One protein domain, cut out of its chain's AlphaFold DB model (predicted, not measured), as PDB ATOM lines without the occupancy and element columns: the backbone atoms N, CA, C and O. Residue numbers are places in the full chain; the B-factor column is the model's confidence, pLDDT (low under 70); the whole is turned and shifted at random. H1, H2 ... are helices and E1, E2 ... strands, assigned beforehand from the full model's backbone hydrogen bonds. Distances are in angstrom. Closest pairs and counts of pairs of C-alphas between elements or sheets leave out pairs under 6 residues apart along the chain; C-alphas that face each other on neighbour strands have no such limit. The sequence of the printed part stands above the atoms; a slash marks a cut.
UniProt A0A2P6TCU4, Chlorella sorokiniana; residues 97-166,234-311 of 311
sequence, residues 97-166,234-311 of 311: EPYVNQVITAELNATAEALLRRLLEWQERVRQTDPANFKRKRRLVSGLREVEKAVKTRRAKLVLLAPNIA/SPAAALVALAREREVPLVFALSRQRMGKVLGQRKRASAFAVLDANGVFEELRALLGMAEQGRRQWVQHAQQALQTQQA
ATOM      1  N   GLU A  97     -36.772  38.275  -1.644       68.38
ATOM      2  CA  GLU A  97     -36.572  38.730  -0.264       68.38
ATOM      3  C   GLU A  97     -35.941  37.647   0.645       68.38
ATOM      4  O   GLU A  97     -36.214  36.452   0.493       68.38
ATOM      5  N   PRO A  98     -35.134  38.036   1.656       70.44
ATOM      6  CA  PRO A  98     -34.253  37.118   2.393       70.44
ATOM      7  C   PRO A  98     -34.960  36.074   3.278       70.44
ATOM      8  O   PRO A  98     -34.305  35.168   3.787       70.44
ATOM      9  N   TYR A  99     -36.279  36.166   3.473       77.88
ATOM     10  CA  TYR A  99     -37.064  35.154   4.193       77.88
ATOM     11  C   TYR A  99     -37.544  33.994   3.291       77.88
ATOM     12  O   TYR A  99     -38.145  33.040   3.793       77.88
ATOM     13  N   VAL A 100     -37.311  34.053   1.973       82.94
ATOM     14  CA  VAL A 100     -37.747  33.034   1.001       82.94
ATOM     15  C   VAL A 100     -36.776  31.845   1.003       82.94
ATOM     16  O   VAL A 100     -35.776  31.819   0.289       82.94
ATOM     17  N   ASN A 101     -37.087  30.823   1.801       84.94
ATOM     18  CA  ASN A 101     -36.249  29.630   1.999       84.94
ATOM     19  C   ASN A 101     -36.627  28.433   1.095       84.94
ATOM     20  O   ASN A 101     -36.605  27.278   1.526       84.94
ATOM     21  N   GLN A 102     -37.030  28.702  -0.150       88.25
ATOM     22  CA  GLN A 102     -37.615  27.716  -1.065       88.25
ATOM     23  C   GLN A 102     -37.215  28.006  -2.519       88.25
ATOM     24  O   GLN A 102     -37.396  29.123  -2.996       88.25
ATOM     25  N   VAL A 103     -36.754  26.991  -3.259       88.12
ATOM     26  CA  VAL A 103     -36.633  27.066  -4.727       88.12
ATOM     27  C   VAL A 103     -38.034  27.082  -5.353       88.12
ATOM     28  O   VAL A 103     -38.883  26.248  -5.034       88.12
ATOM     29  N   ILE A 104     -38.291  28.042  -6.244       89.75
ATOM     30  CA  ILE A 104     -39.596  28.242  -6.887       89.75
ATOM     31  C   ILE A 104     -39.525  27.727  -8.331       89.75
ATOM     32  O   ILE A 104     -38.945  28.375  -9.200       89.75
ATOM     33  N   THR A 105     -40.123  26.564  -8.601       90.44
ATOM     34  CA  THR A 105     -40.134  25.956  -9.943       90.44
ATOM     35  C   THR A 105     -41.261  26.509 -10.827       90.44
ATOM     36  O   THR A 105     -42.258  27.061 -10.350       90.44
ATOM     37  N   ALA A 106     -41.131  26.355 -12.149       89.06
ATOM     38  CA  ALA A 106     -42.187  26.722 -13.098       89.06
ATOM     39  C   ALA A 106     -43.469  25.885 -12.893       89.06
ATOM     40  O   ALA A 106     -44.573  26.420 -12.972       89.06
ATOM     41  N   GLU A 107     -43.316  24.603 -12.556       92.56
ATOM     42  CA  GLU A 107     -44.412  23.672 -12.256       92.56
ATOM     43  C   GLU A 107     -45.205  24.109 -11.020       92.56
ATOM     44  O   GLU A 107     -46.424  24.247 -11.089       92.56
ATOM     45  N   LEU A 108     -44.512  24.442  -9.923       92.88
ATOM     46  CA  LEU A 108     -45.120  24.937  -8.685       92.88
ATOM     47  C   LEU A 108     -45.953  26.202  -8.936       92.88
ATOM     48  O   LEU A 108     -47.067  26.330  -8.425       92.88
ATOM     49  N   ASN A 109     -45.451  27.112  -9.776       93.38
ATOM     50  CA  ASN A 109     -46.200  28.290 -10.210       93.38
ATOM     51  C   ASN A 109     -47.468  27.920 -11.002       93.38
ATOM     52  O   ASN A 109     -48.524  28.497 -10.748       93.38
ATOM     53  N   ALA A 110     -47.389  26.957 -11.927       93.25
ATOM     54  CA  ALA A 110     -48.538  26.512 -12.717       93.25
ATOM     55  C   ALA A 110     -49.609  25.817 -11.853       93.25
ATOM     56  O   ALA A 110     -50.799  26.108 -11.994       93.25
ATOM     57  N   THR A 111     -49.210  24.961 -10.905       94.56
ATOM     58  CA  THR A 111     -50.132  24.325  -9.949       94.56
ATOM     59  C   THR A 111     -50.777  25.354  -9.016       94.56
ATOM     60  O   THR A 111     -51.987  25.294  -8.794       94.56
ATOM     61  N   ALA A 112     -50.018  26.340  -8.523       94.31
ATOM     62  CA  ALA A 112     -50.558  27.430  -7.708       94.31
ATOM     63  C   ALA A 112     -51.575  28.286  -8.485       94.31
ATOM     64  O   ALA A 112     -52.634  28.625  -7.955       94.31
ATOM     65  N   GLU A 113     -51.292  28.602  -9.750       93.12
ATOM     66  CA  GLU A 113     -52.212  29.336 -10.621       93.12
ATOM     67  C   GLU A 113     -53.497  28.540 -10.908       93.12
ATOM     68  O   GLU A 113     -54.594  29.089 -10.785       93.12
ATOM     69  N   ALA A 114     -53.395  27.241 -11.208       93.31
ATOM     70  CA  ALA A 114     -54.556  26.373 -11.410       93.31
ATOM     71  C   ALA A 114     -55.440  26.269 -10.148       93.31
ATOM     72  O   ALA A 114     -56.666  26.375 -10.240       93.31
ATOM     73  N   LEU A 115     -54.823  26.123  -8.970       94.38
ATOM     74  CA  LEU A 115     -55.502  26.104  -7.670       94.38
ATOM     75  C   LEU A 115     -56.236  27.426  -7.393       94.38
ATOM     76  O   LEU A 115     -57.405  27.411  -6.998       94.38
ATOM     77  N   LEU A 116     -55.588  28.572  -7.635       93.00
ATOM     78  CA  LEU A 116     -56.194  29.890  -7.423       93.00
ATOM     79  C   LEU A 116     -57.374  30.141  -8.372       93.00
ATOM     80  O   LEU A 116     -58.429  30.572  -7.906       93.00
ATOM     81  N   ARG A 117     -57.240  29.819  -9.668       92.94
ATOM     82  CA  ARG A 117     -58.320  29.970 -10.664       92.94
ATOM     83  C   ARG A 117     -59.588  29.209 -10.249       92.94
ATOM     84  O   ARG A 117     -60.654  29.815 -10.163       92.94
ATOM     85  N   ARG A 118     -59.477  27.922  -9.883       93.38
ATOM     86  CA  ARG A 118     -60.638  27.111  -9.448       93.38
ATOM     87  C   ARG A 118     -61.309  27.649  -8.180       93.38
ATOM     88  O   ARG A 118     -62.537  27.685  -8.097       93.38
ATOM     89  N   LEU A 119     -60.522  28.084  -7.192       92.81
ATOM     90  CA  LEU A 119     -61.061  28.674  -5.959       92.81
ATOM     91  C   LEU A 119     -61.806  29.992  -6.230       92.81
ATOM     92  O   LEU A 119     -62.825  30.255  -5.587       92.81
ATOM     93  N   LEU A 120     -61.325  30.795  -7.186       91.25
ATOM     94  CA  LEU A 120     -61.971  32.036  -7.613       91.25
ATOM     95  C   LEU A 120     -63.283  31.785  -8.354       91.25
ATOM     96  O   LEU A 120     -64.279  32.420  -8.017       91.25
ATOM     97  N   GLU A 121     -63.328  30.823  -9.280       91.38
ATOM     98  CA  GLU A 121     -64.568  30.456  -9.976       91.38
ATOM     99  C   GLU A 121     -65.699  30.113  -9.001       91.38
ATOM    100  O   GLU A 121     -66.823  30.586  -9.155       91.38
ATOM    101  N   TRP A 122     -65.431  29.301  -7.975       90.81
ATOM    102  CA  TRP A 122     -66.463  28.947  -6.995       90.81
ATOM    103  C   TRP A 122     -66.820  30.098  -6.063       90.81
ATOM    104  O   TRP A 122     -67.970  30.197  -5.636       90.81
ATOM    105  N   GLN A 123     -65.857  30.960  -5.736       91.38
ATOM    106  CA  GLN A 123     -66.113  32.164  -4.952       91.38
ATOM    107  C   GLN A 123     -67.031  33.129  -5.715       91.38
ATOM    108  O   GLN A 123     -67.957  33.677  -5.119       91.38
ATOM    109  N   GLU A 124     -66.833  33.274  -7.024       90.75
ATOM    110  CA  GLU A 124     -67.658  34.122  -7.880       90.75
ATOM    111  C   GLU A 124     -69.043  33.510  -8.152       90.75
ATOM    112  O   GLU A 124     -70.049  34.201  -8.013       90.75
ATOM    113  N   ARG A 125     -69.150  32.191  -8.372       91.44
ATOM    114  CA  ARG A 125     -70.459  31.501  -8.411       91.44
ATOM    115  C   ARG A 125     -71.256  31.729  -7.116       91.44
ATOM    116  O   ARG A 125     -72.433  32.065  -7.168       91.44
ATOM    117  N   VAL A 126     -70.614  31.628  -5.947       91.19
ATOM    118  CA  VAL A 126     -71.253  31.934  -4.649       91.19
ATOM    119  C   VAL A 126     -71.640  33.413  -4.526       91.19
ATOM    120  O   VAL A 126     -72.670  33.708  -3.923       91.19
ATOM    121  N   ARG A 127     -70.859  34.340  -5.097       90.25
ATOM    122  CA  ARG A 127     -71.182  35.776  -5.136       90.25
ATOM    123  C   ARG A 127     -72.459  36.051  -5.931       90.25
ATOM    124  O   ARG A 127     -73.258  36.880  -5.508       90.25
ATOM    125  N   GLN A 128     -72.630  35.352  -7.052       92.75
ATOM    126  CA  GLN A 128     -73.755  35.512  -7.972       92.75
ATOM    127  C   GLN A 128     -75.026  34.812  -7.468       92.75
ATOM    128  O   GLN A 128     -76.103  35.392  -7.548       92.75
ATOM    129  N   THR A 129     -74.917  33.601  -6.906       93.81
ATOM    130  CA  THR A 129     -76.079  32.861  -6.379       93.81
ATOM    131  C   THR A 129     -76.534  33.355  -5.002       93.81
ATOM    132  O   THR A 129     -77.724  33.556  -4.795       93.81
ATOM    133  N   ASP A 130     -75.611  33.558  -4.053       92.62
ATOM    134  CA  ASP A 130     -75.922  33.885  -2.653       92.62
ATOM    135  C   ASP A 130     -75.151  35.134  -2.154       92.62
ATOM    136  O   ASP A 130     -74.299  35.023  -1.254       92.62
ATOM    137  N   PRO A 131     -75.447  36.353  -2.644       89.06
ATOM    138  CA  PRO A 131     -74.739  37.564  -2.212       89.06
ATOM    139  C   PRO A 131     -74.787  37.778  -0.685       89.06
ATOM    140  O   PRO A 131     -73.800  38.208  -0.084       89.06
ATOM    141  N   ALA A 132     -75.886  37.389  -0.025       91.00
ATOM    142  CA  ALA A 132     -76.023  37.443   1.432       91.00
ATOM    143  C   ALA A 132     -75.094  36.459   2.180       91.00
ATOM    144  O   ALA A 132     -74.529  36.809   3.218       91.00
ATOM    145  N   ASN A 133     -74.890  35.238   1.663       87.69
ATOM    146  CA  ASN A 133     -74.048  34.231   2.324       87.69
ATOM    147  C   ASN A 133     -72.563  34.319   1.941       87.69
ATOM    148  O   ASN A 133     -71.739  33.698   2.619       87.69
ATOM    149  N   PHE A 134     -72.195  35.097   0.915       89.19
ATOM    150  CA  PHE A 134     -70.819  35.253   0.428       89.19
ATOM    151  C   PHE A 134     -69.791  35.481   1.553       89.19
ATOM    152  O   PHE A 134     -68.782  34.781   1.627       89.19
ATOM    153  N   LYS A 135     -70.079  36.380   2.508       86.31
ATOM    154  CA  LYS A 135     -69.180  36.684   3.646       86.31
ATOM    155  C   LYS A 135     -68.865  35.461   4.530       86.31
ATOM    156  O   LYS A 135     -67.782  35.404   5.111       86.31
ATOM    157  N   ARG A 136     -69.779  34.484   4.623       86.81
ATOM    158  CA  ARG A 136     -69.581  33.207   5.343       86.81
ATOM    159  C   ARG A 136     -68.956  32.133   4.449       86.81
ATOM    160  O   ARG A 136     -68.046  31.450   4.905       86.81
ATOM    161  N   LYS A 137     -69.444  32.000   3.209       88.25
ATOM    162  CA  LYS A 137     -69.084  30.945   2.240       88.25
ATOM    163  C   LYS A 137     -67.785  31.210   1.448       88.25
ATOM    164  O   LYS A 137     -67.388  30.349   0.664       88.25
ATOM    165  N   ARG A 138     -67.127  32.370   1.614       90.56
ATOM    166  CA  ARG A 138     -65.863  32.708   0.926       90.56
ATOM    167  C   ARG A 138     -64.765  31.668   1.194       90.56
ATOM    168  O   ARG A 138     -64.499  31.332   2.346       90.56
ATOM    169  N   ARG A 139     -64.123  31.186   0.126       91.69
ATOM    170  CA  ARG A 139     -63.120  30.102   0.158       91.69
ATOM    171  C   ARG A 139     -61.686  30.614   0.118       91.69
ATOM    172  O   ARG A 139     -60.792  29.945   0.633       91.69
ATOM    173  N   LEU A 140     -61.476  31.777  -0.494       93.31
ATOM    174  CA  LEU A 140     -60.174  32.390  -0.727       93.31
ATOM    175  C   LEU A 140     -60.170  33.822  -0.189       93.31
ATOM    176  O   LEU A 140     -61.135  34.573  -0.343       93.31
ATOM    177  N   VAL A 141     -59.053  34.197   0.421       92.19
ATOM    178  CA  VAL A 141     -58.773  35.534   0.944       92.19
ATOM    179  C   VAL A 141     -57.494  36.063   0.298       92.19
ATOM    180  O   VAL A 141     -56.557  35.296   0.089       92.19
ATOM    181  N   SER A 142     -57.457  37.359  -0.011       90.44
ATOM    182  CA  SER A 142     -56.363  38.029  -0.726       90.44
ATOM    183  C   SER A 142     -55.906  39.295   0.000       90.44
ATOM    184  O   SER A 142     -56.738  40.071   0.464       90.44
ATOM    185  N   GLY A 143     -54.597  39.547   0.022       88.06
ATOM    186  CA  GLY A 143     -53.986  40.739   0.618       88.06
ATOM    187  C   GLY A 143     -53.527  40.532   2.066       88.06
ATOM    188  O   GLY A 143     -54.202  39.882   2.863       88.06
ATOM    189  N   LEU A 144     -52.366  41.107   2.407       87.75
ATOM    190  CA  LEU A 144     -51.632  40.837   3.654       87.75
ATOM    191  C   LEU A 144     -52.507  40.966   4.914       87.75
ATOM    192  O   LEU A 144     -52.601  40.006   5.669       87.75
ATOM    193  N   ARG A 145     -53.223  42.088   5.091       88.81
ATOM    194  CA  ARG A 145     -54.077  42.343   6.272       88.81
ATOM    195  C   ARG A 145     -55.189  41.299   6.462       88.81
ATOM    196  O   ARG A 145     -55.512  40.934   7.591       88.81
ATOM    197  N   GLU A 146     -55.796  40.807   5.380       91.19
ATOM    198  CA  GLU A 146     -56.837  39.778   5.494       91.19
ATOM    199  C   GLU A 146     -56.253  38.376   5.719       91.19
ATOM    200  O   GLU A 146     -56.831  37.584   6.465       91.19
ATOM    201  N   VAL A 147     -55.105  38.077   5.105       93.81
ATOM    202  CA  VAL A 147     -54.366  36.818   5.285       93.81
ATOM    203  C   VAL A 147     -53.853  36.691   6.720       93.81
ATOM    204  O   VAL A 147     -54.082  35.672   7.366       93.81
ATOM    205  N   GLU A 148     -53.259  37.754   7.258       93.25
ATOM    206  CA  GLU A 148     -52.831  37.862   8.652       93.25
ATOM    207  C   GLU A 148     -54.006  37.628   9.614       93.25
ATOM    208  O   GLU A 148     -53.911  36.812  10.535       93.25
ATOM    209  N   LYS A 149     -55.166  38.252   9.353       94.25
ATOM    210  CA  LYS A 149     -56.393  37.993  10.118       94.25
ATOM    211  C   LYS A 149     -56.845  36.532   9.996       94.25
ATOM    212  O   LYS A 149     -57.260  35.951  10.998       94.25
ATOM    213  N   ALA A 150     -56.752  35.906   8.821       94.19
ATOM    214  CA  ALA A 150     -57.114  34.498   8.633       94.19
ATOM    215  C   ALA A 150     -56.188  33.529   9.397       94.19
ATOM    216  O   ALA A 150     -56.682  32.543   9.950       94.19
ATOM    217  N   VAL A 151     -54.888  33.833   9.484       95.12
ATOM    218  CA  VAL A 151     -53.899  33.093  10.291       95.12
ATOM    219  C   VAL A 151     -54.150  33.299  11.789       95.12
ATOM    220  O   VAL A 151     -54.296  32.318  12.516       95.12
ATOM    221  N   LYS A 152     -54.322  34.549  12.249       94.50
ATOM    222  CA  LYS A 152     -54.689  34.869  13.645       94.50
ATOM    223  C   LYS A 152     -55.990  34.175  14.079       94.50
ATOM    224  O   LYS A 152     -56.053  33.627  15.173       94.50
ATOM    225  N   THR A 153     -56.994  34.096  13.200       93.75
ATOM    226  CA  THR A 153     -58.267  33.383  13.468       93.75
ATOM    227  C   THR A 153     -58.168  31.853  13.293       93.75
ATOM    228  O   THR A 153     -59.185  31.169  13.372       93.75
ATOM    229  N   ARG A 154     -56.982  31.291  12.997       91.69
ATOM    230  CA  ARG A 154     -56.757  29.861  12.673       91.69
ATOM    231  C   ARG A 154     -57.716  29.300  11.602       91.69
ATOM    232  O   ARG A 154     -58.094  28.133  11.637       91.69
ATOM    233  N   ARG A 155     -58.130  30.138  10.642       91.25
ATOM    234  CA  ARG A 155     -59.027  29.762   9.528       91.25
ATOM    235  C   ARG A 155     -58.298  29.475   8.214       91.25
ATOM    236  O   ARG A 155     -58.926  28.952   7.298       91.25
ATOM    237  N   ALA A 156     -57.024  29.840   8.095       94.44
ATOM    238  CA  ALA A 156     -56.214  29.545   6.916       94.44
ATOM    239  C   ALA A 156     -55.713  28.088   6.938       94.44
ATOM    240  O   ALA A 156     -55.103  27.661   7.912       94.44
ATOM    241  N   LYS A 157     -55.951  27.347   5.849       93.38
ATOM    242  CA  LYS A 157     -55.460  25.974   5.611       93.38
ATOM    243  C   LYS A 157     -54.166  25.944   4.785       93.38
ATOM    244  O   LYS A 157     -53.424  24.973   4.853       93.38
ATOM    245  N   LEU A 158     -53.911  27.003   4.015       94.25
ATOM    246  CA  LEU A 158     -52.685  27.268   3.254       94.25
ATOM    247  C   LEU A 158     -52.491  28.786   3.174       94.25
ATOM    248  O   LEU A 158     -53.468  29.503   2.932       94.25
ATOM    249  N   VAL A 159     -51.248  29.257   3.293       94.38
ATOM    250  CA  VAL A 159     -50.841  30.617   2.907       94.38
ATOM    251  C   VAL A 159     -49.937  30.559   1.673       94.38
ATOM    252  O   VAL A 159     -48.954  29.822   1.646       94.38
ATOM    253  N   LEU A 160     -50.267  31.363   0.660       93.38
ATOM    254  CA  LEU A 160     -49.437  31.593  -0.525       93.38
ATOM    255  C   LEU A 160     -48.882  33.015  -0.481       93.38
ATOM    256  O   LEU A 160     -49.643  33.964  -0.282       93.38
ATOM    257  N   LEU A 161     -47.575  33.158  -0.681       92.00
ATOM    258  CA  LEU A 161     -46.865  34.432  -0.579       92.00
ATOM    259  C   LEU A 161     -45.987  34.647  -1.819       92.00
ATOM    260  O   LEU A 161     -45.259  33.738  -2.223       92.00
ATOM    261  N   ALA A 162     -46.051  35.832  -2.428       88.25
ATOM    262  CA  ALA A 162     -45.121  36.188  -3.499       88.25
ATOM    263  C   ALA A 162     -43.717  36.475  -2.912       88.25
ATOM    264  O   ALA A 162     -43.635  37.075  -1.843       88.25
ATOM    265  N   PRO A 163     -42.616  36.094  -3.590       84.69
ATOM    266  CA  PRO A 163     -41.244  36.219  -3.068       84.69
ATOM    267  C   PRO A 163     -40.636  37.629  -3.209       84.69
ATOM    268  O   PRO A 163     -39.565  37.892  -2.676       84.69
ATOM    269  N   ASN A 164     -41.315  38.500  -3.959       77.94
ATOM    270  CA  ASN A 164     -41.017  39.918  -4.145       77.94
ATOM    271  C   ASN A 164     -42.243  40.675  -3.624       77.94
ATOM    272  O   ASN A 164     -43.179  40.910  -4.392       77.94
ATOM    273  N   ILE A 165     -42.290  40.976  -2.322       68.12
ATOM    274  CA  ILE A 165     -43.294  41.837  -1.671       68.12
ATOM    275  C   ILE A 165     -42.646  42.929  -0.806       68.12
ATOM    276  O   ILE A 165     -43.293  43.463   0.098       68.12
ATOM    277  N   ALA A 166     -41.420  43.313  -1.182       55.69
ATOM    278  CA  ALA A 166     -40.681  44.448  -0.650       55.69
ATOM    279  C   ALA A 166     -41.554  45.713  -0.575       55.69
ATOM    280  O   ALA A 166     -42.492  45.881  -1.372       55.69
ATOM    281  N   SER A 234     -40.613  44.323   7.609       77.44
ATOM    282  CA  SER A 234     -41.480  44.077   6.450       77.44
ATOM    283  C   SER A 234     -42.703  43.247   6.876       77.44
ATOM    284  O   SER A 234     -42.529  42.191   7.497       77.44
ATOM    285  N   PRO A 235     -43.943  43.635   6.503       82.56
ATOM    286  CA  PRO A 235     -45.155  42.894   6.877       82.56
ATOM    287  C   PRO A 235     -45.162  41.456   6.330       82.56
ATOM    288  O   PRO A 235     -45.898  40.600   6.822       82.56
ATOM    289  N   ALA A 236     -44.308  41.176   5.342       83.31
ATOM    290  CA  ALA A 236     -43.973  39.839   4.878       83.31
ATOM    291  C   ALA A 236     -43.393  38.944   5.988       83.31
ATOM    292  O   ALA A 236     -43.887  37.843   6.227       83.31
ATOM    293  N   ALA A 237     -42.366  39.433   6.690       85.38
ATOM    294  CA  ALA A 237     -41.644  38.684   7.714       85.38
ATOM    295  C   ALA A 237     -42.524  38.439   8.949       85.38
ATOM    296  O   ALA A 237     -42.571  37.317   9.456       85.38
ATOM    297  N   ALA A 238     -43.305  39.446   9.357       88.12
ATOM    298  CA  ALA A 238     -44.308  39.309  10.410       88.12
ATOM    299  C   ALA A 238     -45.349  38.222  10.078       88.12
ATOM    300  O   ALA A 238     -45.685  37.396  10.930       88.12
ATOM    301  N   LEU A 239     -45.817  38.150   8.823       89.31
ATOM    302  CA  LEU A 239     -46.732  37.093   8.385       89.31
ATOM    303  C   LEU A 239     -46.071  35.702   8.384       89.31
ATOM    304  O   LEU A 239     -46.716  34.735   8.788       89.31
ATOM    305  N   VAL A 240     -44.804  35.582   7.973       90.00
ATOM    306  CA  VAL A 240     -44.057  34.310   8.025       90.00
ATOM    307  C   VAL A 240     -43.862  33.840   9.473       90.00
ATOM    308  O   VAL A 240     -44.059  32.657   9.763       90.00
ATOM    309  N   ALA A 241     -43.555  34.753  10.400       90.50
ATOM    310  CA  ALA A 241     -43.465  34.452  11.828       90.50
ATOM    311  C   ALA A 241     -44.812  33.972  12.399       90.50
ATOM    312  O   ALA A 241     -44.867  32.917  13.032       90.50
ATOM    313  N   LEU A 242     -45.912  34.677  12.104       92.25
ATOM    314  CA  LEU A 242     -47.268  34.293  12.521       92.25
ATOM    315  C   LEU A 242     -47.726  32.958  11.914       92.25
ATOM    316  O   LEU A 242     -48.369  32.163  12.596       92.25
ATOM    317  N   ALA A 243     -47.397  32.677  10.649       91.62
ATOM    318  CA  ALA A 243     -47.714  31.395  10.018       91.62
ATOM    319  C   ALA A 243     -46.981  30.234  10.712       91.62
ATOM    320  O   ALA A 243     -47.591  29.197  10.979       91.62
ATOM    321  N   ARG A 244     -45.708  30.439  11.084       91.62
ATOM    322  CA  ARG A 244     -44.902  29.475  11.851       91.62
ATOM    323  C   ARG A 244     -45.431  29.273  13.278       91.62
ATOM    324  O   ARG A 244     -45.500  28.137  13.726       91.62
ATOM    325  N   GLU A 245     -45.854  30.339  13.961       94.31
ATOM    326  CA  GLU A 245     -46.459  30.301  15.311       94.31
ATOM    327  C   GLU A 245     -47.836  29.603  15.347       94.31
ATOM    328  O   GLU A 245     -48.315  29.191  16.404       94.31
ATOM    329  N   ARG A 246     -48.496  29.476  14.189       93.88
ATOM    330  CA  ARG A 246     -49.814  28.836  14.033       93.88
ATOM    331  C   ARG A 246     -49.780  27.521  13.254       93.88
ATOM    332  O   ARG A 246     -50.848  26.997  12.957       93.88
ATOM    333  N   GLU A 247     -48.588  27.016  12.931       92.38
ATOM    334  CA  GLU A 247     -48.361  25.777  12.167       92.38
ATOM    335  C   GLU A 247     -49.098  25.734  10.807       92.38
ATOM    336  O   GLU A 247     -49.378  24.669  10.257       92.38
ATOM    337  N   VAL A 248     -49.403  26.904  10.231       92.50
ATOM    338  CA  VAL A 248     -50.100  27.010   8.942       92.50
ATOM    339  C   VAL A 248     -49.082  26.813   7.816       92.50
ATOM    340  O   VAL A 248     -48.107  27.568   7.754       92.50
ATOM    341  N   PRO A 249     -49.280  25.853   6.888       93.06
ATOM    342  CA  PRO A 249     -48.328  25.635   5.811       93.06
ATOM    343  C   PRO A 249     -48.255  26.864   4.901       93.06
ATOM    344  O   PRO A 249     -49.269  27.365   4.402       93.06
ATOM    345  N   LEU A 250     -47.026  27.327   4.684       93.00
ATOM    346  CA  LEU A 250     -46.695  28.470   3.846       93.00
ATOM    347  C   LEU A 250     -45.893  27.999   2.627       93.00
ATOM    348  O   LEU A 250     -45.002  27.147   2.732       93.00
ATOM    349  N   VAL A 251     -46.243  28.539   1.460       93.56
ATOM    350  CA  VAL A 251     -45.606  28.236   0.174       93.56
ATOM    351  C   VAL A 251     -45.319  29.538  -0.564       93.56
ATOM    352  O   VAL A 251     -46.204  30.383  -0.723       93.56
ATOM    353  N   PHE A 252     -44.086  29.686  -1.047       92.12
ATOM    354  CA  PHE A 252     -43.703  30.801  -1.907       92.12
ATOM    355  C   PHE A 252     -44.025  30.453  -3.362       92.12
ATOM    356  O   PHE A 252     -43.561  29.430  -3.875       92.12
ATOM    357  N   ALA A 253     -44.859  31.267  -4.011       89.81
ATOM    358  CA  ALA A 253     -45.358  31.020  -5.363       89.81
ATOM    359  C   ALA A 253     -45.832  32.320  -6.026       89.81
ATOM    360  O   ALA A 253     -46.442  33.154  -5.363       89.81
ATOM    361  N   LEU A 254     -45.646  32.416  -7.347       88.44
ATOM    362  CA  LEU A 254     -46.058  33.507  -8.242       88.44
ATOM    363  C   LEU A 254     -45.460  34.890  -7.907       88.44
ATOM    364  O   LEU A 254     -45.136  35.218  -6.774       88.44
ATOM    365  N   SER A 255     -45.336  35.751  -8.919       86.00
ATOM    366  CA  SER A 255     -45.026  37.172  -8.704       86.00
ATOM    367  C   SER A 255     -46.305  37.971  -8.430       86.00
ATOM    368  O   SER A 255     -47.381  37.615  -8.923       86.00
ATOM    369  N   ARG A 256     -46.200  39.104  -7.714       84.50
ATOM    370  CA  ARG A 256     -47.334  40.012  -7.412       84.50
ATOM    371  C   ARG A 256     -48.174  40.384  -8.638       84.50
ATOM    372  O   ARG A 256     -49.389  40.558  -8.551       84.50
ATOM    373  N   GLN A 257     -47.516  40.522  -9.791       82.75
ATOM    374  CA  GLN A 257     -48.171  40.827 -11.060       82.75
ATOM    375  C   GLN A 257     -48.994  39.641 -11.578       82.75
ATOM    376  O   GLN A 257     -50.146  39.826 -11.961       82.75
ATOM    377  N   ARG A 258     -48.437  38.420 -11.559       84.38
ATOM    378  CA  ARG A 258     -49.171  37.198 -11.934       84.38
ATOM    379  C   ARG A 258     -50.343  36.944 -10.984       84.38
ATOM    380  O   ARG A 258     -51.448  36.703 -11.449       84.38
ATOM    381  N   MET A 259     -50.131  37.116  -9.681       86.69
ATOM    382  CA  MET A 259     -51.184  37.051  -8.663       86.69
ATOM    383  C   MET A 259     -52.345  38.031  -8.919       86.69
ATOM    384  O   MET A 259     -53.504  37.630  -8.844       86.69
ATOM    385  N   GLY A 260     -52.057  39.293  -9.270       86.19
ATOM    386  CA  GLY A 260     -53.088  40.268  -9.658       86.19
ATOM    387  C   GLY A 260     -53.829  39.879 -10.946       86.19
ATOM    388  O   GLY A 260     -55.058  39.914 -10.984       86.19
ATOM    389  N   LYS A 261     -53.099  39.415 -11.973       86.06
ATOM    390  CA  LYS A 261     -53.684  38.930 -13.238       86.06
ATOM    391  C   LYS A 261     -54.635  37.742 -13.025       86.06
ATOM    392  O   LYS A 261     -55.725  37.751 -13.583       86.06
ATOM    393  N   VAL A 262     -54.273  36.772 -12.180       88.06
ATOM    394  CA  VAL A 262     -55.126  35.609 -11.841       88.06
ATOM    395  C   VAL A 262     -56.419  36.020 -11.124       88.06
ATOM    396  O   VAL A 262     -57.450  35.384 -11.318       88.06
ATOM    397  N   LEU A 263     -56.393  37.105 -10.342       82.12
ATOM    398  CA  LEU A 263     -57.579  37.696  -9.710       82.12
ATOM    399  C   LEU A 263     -58.475  38.505 -10.666       82.12
ATOM    400  O   LEU A 263     -59.542  38.949 -10.243       82.12
ATOM    401  N   GLY A 264     -58.023  38.801 -11.890       81.12
ATOM    402  CA  GLY A 264     -58.632  39.834 -12.739       81.12
ATOM    403  C   GLY A 264     -58.521  41.256 -12.159       81.12
ATOM    404  O   GLY A 264     -59.221  42.161 -12.604       81.12
ATOM    405  N   GLN A 265     -57.668  41.475 -11.151       75.19
ATOM    406  CA  GLN A 265     -57.553  42.752 -10.447       75.19
ATOM    407  C   GLN A 265     -56.398  43.594 -10.995       75.19
ATOM    408  O   GLN A 265     -55.258  43.141 -11.085       75.19
ATOM    409  N   ARG A 266     -56.673  44.877 -11.276       67.25
ATOM    410  CA  ARG A 266     -55.648  45.863 -11.672       67.25
ATOM    411  C   ARG A 266     -54.662  46.191 -10.534       67.25
ATOM    412  O   ARG A 266     -53.546  46.621 -10.813       67.25
ATOM    413  N   LYS A 267     -55.037  45.972  -9.263       70.31
ATOM    414  CA  LYS A 267     -54.137  46.134  -8.103       70.31
ATOM    415  C   LYS A 267     -53.270  44.878  -7.891       70.31
ATOM    416  O   LYS A 267     -53.723  43.749  -8.061       70.31
ATOM    417  N   ARG A 268     -52.002  45.081  -7.513       77.69
ATOM    418  CA  ARG A 268     -51.000  44.016  -7.307       77.69
ATOM    419  C   ARG A 268     -51.284  43.250  -6.005       77.69
ATOM    420  O   ARG A 268     -51.142  43.826  -4.929       77.69
ATOM    421  N   ALA A 269     -51.619  41.962  -6.080       82.19
ATOM    422  CA  ALA A 269     -51.841  41.127  -4.894       82.19
ATOM    423  C   ALA A 269     -50.533  40.486  -4.393       82.19
ATOM    424  O   ALA A 269     -49.760  39.966  -5.190       82.19
ATOM    425  N   SER A 270     -50.295  40.522  -3.076       85.88
ATOM    426  CA  SER A 270     -49.037  40.055  -2.455       85.88
ATOM    427  C   SER A 270     -49.133  38.709  -1.728       85.88
ATOM    428  O   SER A 270     -48.131  38.010  -1.611       85.88
ATOM    429  N   ALA A 271     -50.312  38.357  -1.211       90.75
ATOM    430  CA  ALA A 271     -50.517  37.180  -0.367       90.75
ATOM    431  C   ALA A 271     -51.947  36.642  -0.504       90.75
ATOM    432  O   ALA A 271     -52.875  37.423  -0.738       90.75
ATOM    433  N   PHE A 272     -52.128  35.339  -0.286       93.50
ATOM    434  CA  PHE A 272     -53.429  34.671  -0.240       93.50
ATOM    435  C   PHE A 272     -53.523  33.685   0.922       93.50
ATOM    436  O   PHE A 272     -52.529  33.082   1.321       93.50
ATOM    437  N   ALA A 273     -54.745  33.467   1.407       94.81
ATOM    438  CA  ALA A 273     -55.084  32.402   2.341       94.81
ATOM    439  C   ALA A 273     -56.242  31.571   1.781       94.81
ATOM    440  O   ALA A 273     -57.322  32.102   1.502       94.81
ATOM    441  N   VAL A 274     -56.036  30.261   1.657       94.88
ATOM    442  CA  VAL A 274     -57.119  29.313   1.372       94.88
ATOM    443  C   VAL A 274     -57.820  29.007   2.691       94.88
ATOM    444  O   VAL A 274     -57.199  28.470   3.606       94.88
ATOM    445  N   LEU A 275     -59.104  29.349   2.801       93.62
ATOM    446  CA  LEU A 275     -59.928  29.019   3.967       93.62
ATOM    447  C   LEU A 275     -60.565  27.631   3.829       93.62
ATOM    448  O   LEU A 275     -60.659  26.889   4.804       93.62
ATOM    449  N   ASP A 276     -60.977  27.256   2.612       92.12
ATOM    450  CA  ASP A 276     -61.672  25.994   2.342       92.12
ATOM    451  C   ASP A 276     -61.193  25.313   1.056       92.12
ATOM    452  O   ASP A 276     -61.591  25.679  -0.047       92.12
ATOM    453  N   ALA A 277     -60.384  24.263   1.235       87.88
ATOM    454  CA  ALA A 277     -59.782  23.447   0.177       87.88
ATOM    455  C   ALA A 277     -60.699  22.336  -0.387       87.88
ATOM    456  O   ALA A 277     -60.237  21.461  -1.120       87.88
ATOM    457  N   ASN A 278     -61.988  22.321  -0.029       89.88
ATOM    458  CA  ASN A 278     -62.928  21.268  -0.424       89.88
ATOM    459  C   ASN A 278     -63.025  21.197  -1.960       89.88
ATOM    460  O   ASN A 278     -63.505  22.145  -2.574       89.88
ATOM    461  N   GLY A 279     -62.591  20.085  -2.562       87.56
ATOM    462  CA  GLY A 279     -62.554  19.893  -4.021       87.56
ATOM    463  C   GLY A 279     -61.260  20.342  -4.722       87.56
ATOM    464  O   GLY A 279     -61.176  20.213  -5.938       87.56
ATOM    465  N   VAL A 280     -60.261  20.849  -3.988       92.75
ATOM    466  CA  VAL A 280     -58.924  21.234  -4.510       92.75
ATOM    467  C   VAL A 280     -57.814  20.557  -3.688       92.75
ATOM    468  O   VAL A 280     -56.722  21.091  -3.505       92.75
ATOM    469  N   PHE A 281     -58.122  19.396  -3.096       91.12
ATOM    470  CA  PHE A 281     -57.218  18.705  -2.176       91.12
ATOM    471  C   PHE A 281     -56.014  18.086  -2.898       91.12
ATOM    472  O   PHE A 281     -54.906  18.152  -2.375       91.12
ATOM    473  N   GLU A 282     -56.201  17.558  -4.110       93.19
ATOM    474  CA  GLU A 282     -55.108  16.974  -4.894       93.19
ATOM    475  C   GLU A 282     -54.126  18.044  -5.382       93.19
ATOM    476  O   GLU A 282     -52.918  17.888  -5.210       93.19
ATOM    477  N   GLU A 283     -54.609  19.184  -5.893       92.94
ATOM    478  CA  GLU A 283     -53.729  20.294  -6.278       92.94
ATOM    479  C   GLU A 283     -53.029  20.912  -5.061       92.94
ATOM    480  O   GLU A 283     -51.848  21.238  -5.141       92.94
ATOM    481  N   LEU A 284     -53.718  21.025  -3.917       93.62
ATOM    482  CA  LEU A 284     -53.116  21.458  -2.652       93.62
ATOM    483  C   LEU A 284     -51.999  20.500  -2.208       93.62
ATOM    484  O   LEU A 284     -50.914  20.946  -1.837       93.62
ATOM    485  N   ARG A 285     -52.245  19.187  -2.265       94.75
ATOM    486  CA  ARG A 285     -51.279  18.149  -1.884       94.75
ATOM    487  C   ARG A 285     -50.070  18.129  -2.818       94.75
ATOM    488  O   ARG A 285     -48.939  18.072  -2.335       94.75
ATOM    489  N   ALA A 286     -50.292  18.226  -4.129       95.31
ATOM    490  CA  ALA A 286     -49.228  18.329  -5.124       95.31
ATOM    491  C   ALA A 286     -48.373  19.588  -4.899       95.31
ATOM    492  O   ALA A 286     -47.147  19.499  -4.842       95.31
ATOM    493  N   LEU A 287     -49.016  20.740  -4.677       95.25
ATOM    494  CA  LEU A 287     -48.345  22.016  -4.425       95.25
ATOM    495  C   LEU A 287     -47.490  21.991  -3.149       95.25
ATOM    496  O   LEU A 287     -46.363  22.487  -3.154       95.25
ATOM    497  N   LEU A 288     -47.987  21.377  -2.070       94.81
ATOM    498  CA  LEU A 288     -47.225  21.178  -0.834       94.81
ATOM    499  C   LEU A 288     -46.021  20.246  -1.044       94.81
ATOM    500  O   LEU A 288     -44.930  20.554  -0.563       94.81
ATOM    501  N   GLY A 289     -46.185  19.162  -1.810       95.75
ATOM    502  CA  GLY A 289     -45.093  18.252  -2.170       95.75
ATOM    503  C   GLY A 289     -43.985  18.939  -2.979       95.75
ATOM    504  O   GLY A 289     -42.808  18.816  -2.636       95.75
ATOM    505  N   MET A 290     -44.350  19.732  -3.991       94.75
ATOM    506  CA  MET A 290     -43.401  20.553  -4.756       94.75
ATOM    507  C   MET A 290     -42.701  21.593  -3.866       94.75
ATOM    508  O   MET A 290     -41.493  21.794  -3.979       94.75
ATOM    509  N   ALA A 291     -43.427  22.230  -2.941       93.62
ATOM    510  CA  ALA A 291     -42.848  23.204  -2.015       93.62
ATOM    511  C   ALA A 291     -41.861  22.564  -1.023       93.62
ATOM    512  O   ALA A 291     -40.831  23.159  -0.706       93.62
ATOM    513  N   GLU A 292     -42.121  21.341  -0.551       94.00
ATOM    514  CA  GLU A 292     -41.145  20.578   0.234       94.00
ATOM    515  C   GLU A 292     -39.888  20.227  -0.562       94.00
ATOM    516  O   GLU A 292     -38.785  20.371  -0.037       94.00
ATOM    517  N   GLN A 293     -40.033  19.796  -1.817       95.12
ATOM    518  CA  GLN A 293     -38.897  19.524  -2.700       95.12
ATOM    519  C   GLN A 293     -38.059  20.795  -2.915       95.12
ATOM    520  O   GLN A 293     -36.847  20.764  -2.705       95.12
ATOM    521  N   GLY A 294     -38.705  21.932  -3.200       93.06
ATOM    522  CA  GLY A 294     -38.043  23.231  -3.345       93.06
ATOM    523  C   GLY A 294     -37.344  23.723  -2.069       93.06
ATOM    524  O   GLY A 294     -36.273  24.322  -2.150       93.06
ATOM    525  N   ARG A 295     -37.886  23.433  -0.874       92.62
ATOM    526  CA  ARG A 295     -37.200  23.692   0.410       92.62
ATOM    527  C   ARG A 295     -35.972  22.794   0.605       92.62
ATOM    528  O   ARG A 295     -34.929  23.278   1.038       92.62
ATOM    529  N   ARG A 296     -36.055  21.502   0.258       94.25
ATOM    530  CA  ARG A 296     -34.913  20.565   0.344       94.25
ATOM    531  C   ARG A 296     -33.781  20.976  -0.606       94.25
ATOM    532  O   ARG A 296     -32.632  21.018  -0.180       94.25
ATOM    533  N   GLN A 297     -34.115  21.354  -1.842       93.69
ATOM    534  CA  GLN A 297     -33.164  21.886  -2.827       93.69
ATOM    535  C   GLN A 297     -32.487  23.175  -2.335       93.69
ATOM    536  O   GLN A 297     -31.271  23.302  -2.437       93.69
ATOM    537  N   TRP A 298     -33.243  24.103  -1.734       93.00
ATOM    538  CA  TRP A 298     -32.690  25.342  -1.171       93.00
ATOM    539  C   TRP A 298     -31.630  25.063  -0.091       93.00
ATOM    540  O   TRP A 298     -30.533  25.617  -0.144       93.00
ATOM    541  N   VAL A 299     -31.912  24.139   0.838       92.94
ATOM    542  CA  VAL A 299     -30.946  23.724   1.875       92.94
ATOM    543  C   VAL A 299     -29.713  23.050   1.264       92.94
ATOM    544  O   VAL A 299     -28.595  23.342   1.684       92.94
ATOM    545  N   GLN A 300     -29.886  22.189   0.255       93.88
ATOM    546  CA  GLN A 300     -28.770  21.532  -0.438       93.88
ATOM    547  C   GLN A 300     -27.859  22.543  -1.148       93.88
ATOM    548  O   GLN A 300     -26.641  22.467  -1.003       93.88
ATOM    549  N   HIS A 301     -28.422  23.525  -1.854       90.69
ATOM    550  CA  HIS A 301     -27.636  24.575  -2.505       90.69
ATOM    551  C   HIS A 301     -26.931  25.493  -1.498       90.69
ATOM    552  O   HIS A 301     -25.780  25.861  -1.724       90.69
ATOM    553  N   ALA A 302     -27.558  25.807  -0.359       89.56
ATOM    554  CA  ALA A 302     -26.902  26.549   0.719       89.56
ATOM    555  C   ALA A 302     -25.712  25.771   1.319       89.56
ATOM    556  O   ALA A 302     -24.648  26.344   1.546       89.56
ATOM    557  N   GLN A 303     -25.854  24.455   1.517       92.06
ATOM    558  CA  GLN A 303     -24.767  23.581   1.976       92.06
ATOM    559  C   GLN A 303     -23.627  23.486   0.949       92.06
ATOM    560  O   GLN A 303     -22.462  23.604   1.325       92.06
ATOM    561  N   GLN A 304     -23.949  23.336  -0.339       92.50
ATOM    562  CA  GLN A 304     -22.969  23.329  -1.431       92.50
ATOM    563  C   GLN A 304     -22.207  24.659  -1.520       92.50
ATOM    564  O   GLN A 304     -20.985  24.656  -1.637       92.50
ATOM    565  N   ALA A 305     -22.899  25.797  -1.410       90.12
ATOM    566  CA  ALA A 305     -22.267  27.115  -1.434       90.12
ATOM    567  C   ALA A 305     -21.285  27.316  -0.266       90.12
ATOM    568  O   ALA A 305     -20.201  27.854  -0.473       90.12
ATOM    569  N   LEU A 306     -21.630  26.839   0.937       90.88
ATOM    570  CA  LEU A 306     -20.733  26.858   2.098       90.88
ATOM    571  C   LEU A 306     -19.510  25.950   1.905       90.88
ATOM    572  O   LEU A 306     -18.407  26.342   2.270       90.88
ATOM    573  N   GLN A 307     -19.680  24.768   1.303       92.75
ATOM    574  CA  GLN A 307     -18.574  23.849   1.002       92.75
ATOM    575  C   GLN A 307     -17.598  24.451  -0.021       92.75
ATOM    576  O   GLN A 307     -16.392  24.427   0.202       92.75
ATOM    577  N   THR A 308     -18.103  25.069  -1.093       94.00
ATOM    578  CA  THR A 308     -17.276  25.751  -2.109       94.00
ATOM    579  C   THR A 308     -16.557  26.997  -1.570       94.00
ATOM    580  O   THR A 308     -15.579  27.434  -2.159       94.00
ATOM    581  N   GLN A 309     -17.004  27.576  -0.449       88.19
ATOM    582  CA  GLN A 309     -16.304  28.671   0.245       88.19
ATOM    583  C   GLN A 309     -15.232  28.185   1.242       88.19
ATOM    584  O   GLN A 309     -14.543  29.009   1.841       88.19
ATOM    585  N   GLN A 310     -15.109  26.871   1.453       81.81
ATOM    586  CA  GLN A 310     -14.183  26.244   2.407       81.81
ATOM    587  C   GLN A 310     -13.079  25.412   1.725       81.81
ATOM    588  O   GLN A 310     -12.309  24.750   2.424       81.81
ATOM    589  N   ALA A 311     -13.012  25.435   0.389       72.62
ATOM    590  CA  ALA A 311     -12.097  24.664  -0.454       72.62
ATOM    591  C   ALA A 311     -11.234  25.578  -1.340       72.62
ATOM    592  O   ALA A 311     -10.054  25.217  -1.542       72.62
TER     593      ALA A 311
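AT A GLANCE: This is residues 97 to 166 and 234 to 311 of the 311 residues of a protein of Chlorella sorokiniana (UniProt A0A2P6TCU4). A small four-stranded sheet forms the middle layer, with two long helices, H1 and H6, over one face and two shorter helices, H3 and H4, side by side over the other: three layers. H1 and H6 run opposite ways and make the long axis; residues 128 to 133 stick out at one end and residues 303 to 311 at the other. The printed part has 148 residues, with six named helices and four named strands in the order H1 H2 E1 H3 E2 H4 E3 H5 E4 H6; the mixed sheet runs E1 E4 E2 E3, and the class is mixed, helices and strands. The whole is compact by its radius of gyration of the C-alphas, 16.2 A, yet a rod in outline, spanning 65 by 28 by 28 A.

IN THESE COORDINATES: H1, residues 106 to 129, is 35.1 A long and begins at C-alpha 106 (-42.187, 26.722, -13.098). H2, residues 134 to 137, and E1, residues 140 to 142, follow. H3 is residues 144 to 152, 12.0 A, and E2 is residues 158 to 161. After the cut come H4, residues 235 to 245, 15.2 A, E3, residues 250 to 252, H5, residues 256 to 262, and E4, residues 271 to 274. H6, residues 281 to 308, is 40.6 A long and ends at C-alpha 308 (-17.276, 25.751, -2.109).

HOW THE PARTS SIT: H1 is the hub, touching H2, H5 and H6. Its residues 108 to 115 touch H6, closest at the C-alphas of Leu 108 and Leu 287, 6.1 A, at a shallow tilt of 31 degrees, opposite ways. With H5 it only just touches, over 3 pairs of C-alphas within 8 A, the closest Arg 117 and Val 262, 6.6 A. H1 runs across the strands, at 65 degrees to E4 on the local plane, at a height over the sheet of 9.6 A. E1 and E4 are antiparallel, with N 141 and O 273 2.9 A apart; E4 and E2 are antiparallel, N 272 and O 160 2.8 A; E2 and E3 are parallel, N 251 and O 159 3.0 A. H3, on the opposite face from H1, is over E4 at a height of 8.5 A. H3 and H4 touch, closest at the C-alphas of Glu 148 and Leu 239, 6.2 A, at a shallow tilt of 14 degrees, the same way. H5 only grazes the sheet. In H1, H3, H4, H5 and H6 every O i to N i+4 pair is within hydrogen-bond range; H2 is too short for one.

THE WHOLE: The C-alphas farthest apart are those of Ala 132 and Ala 311, 65.2 A. Residues 167 to 233 are not printed, and C-alphas 166 and 234 are 7.2 A apart across the cut. Of the links printed whole, none is long. Confidence is low, under 70, at residues 97, 165 to 166 and 266.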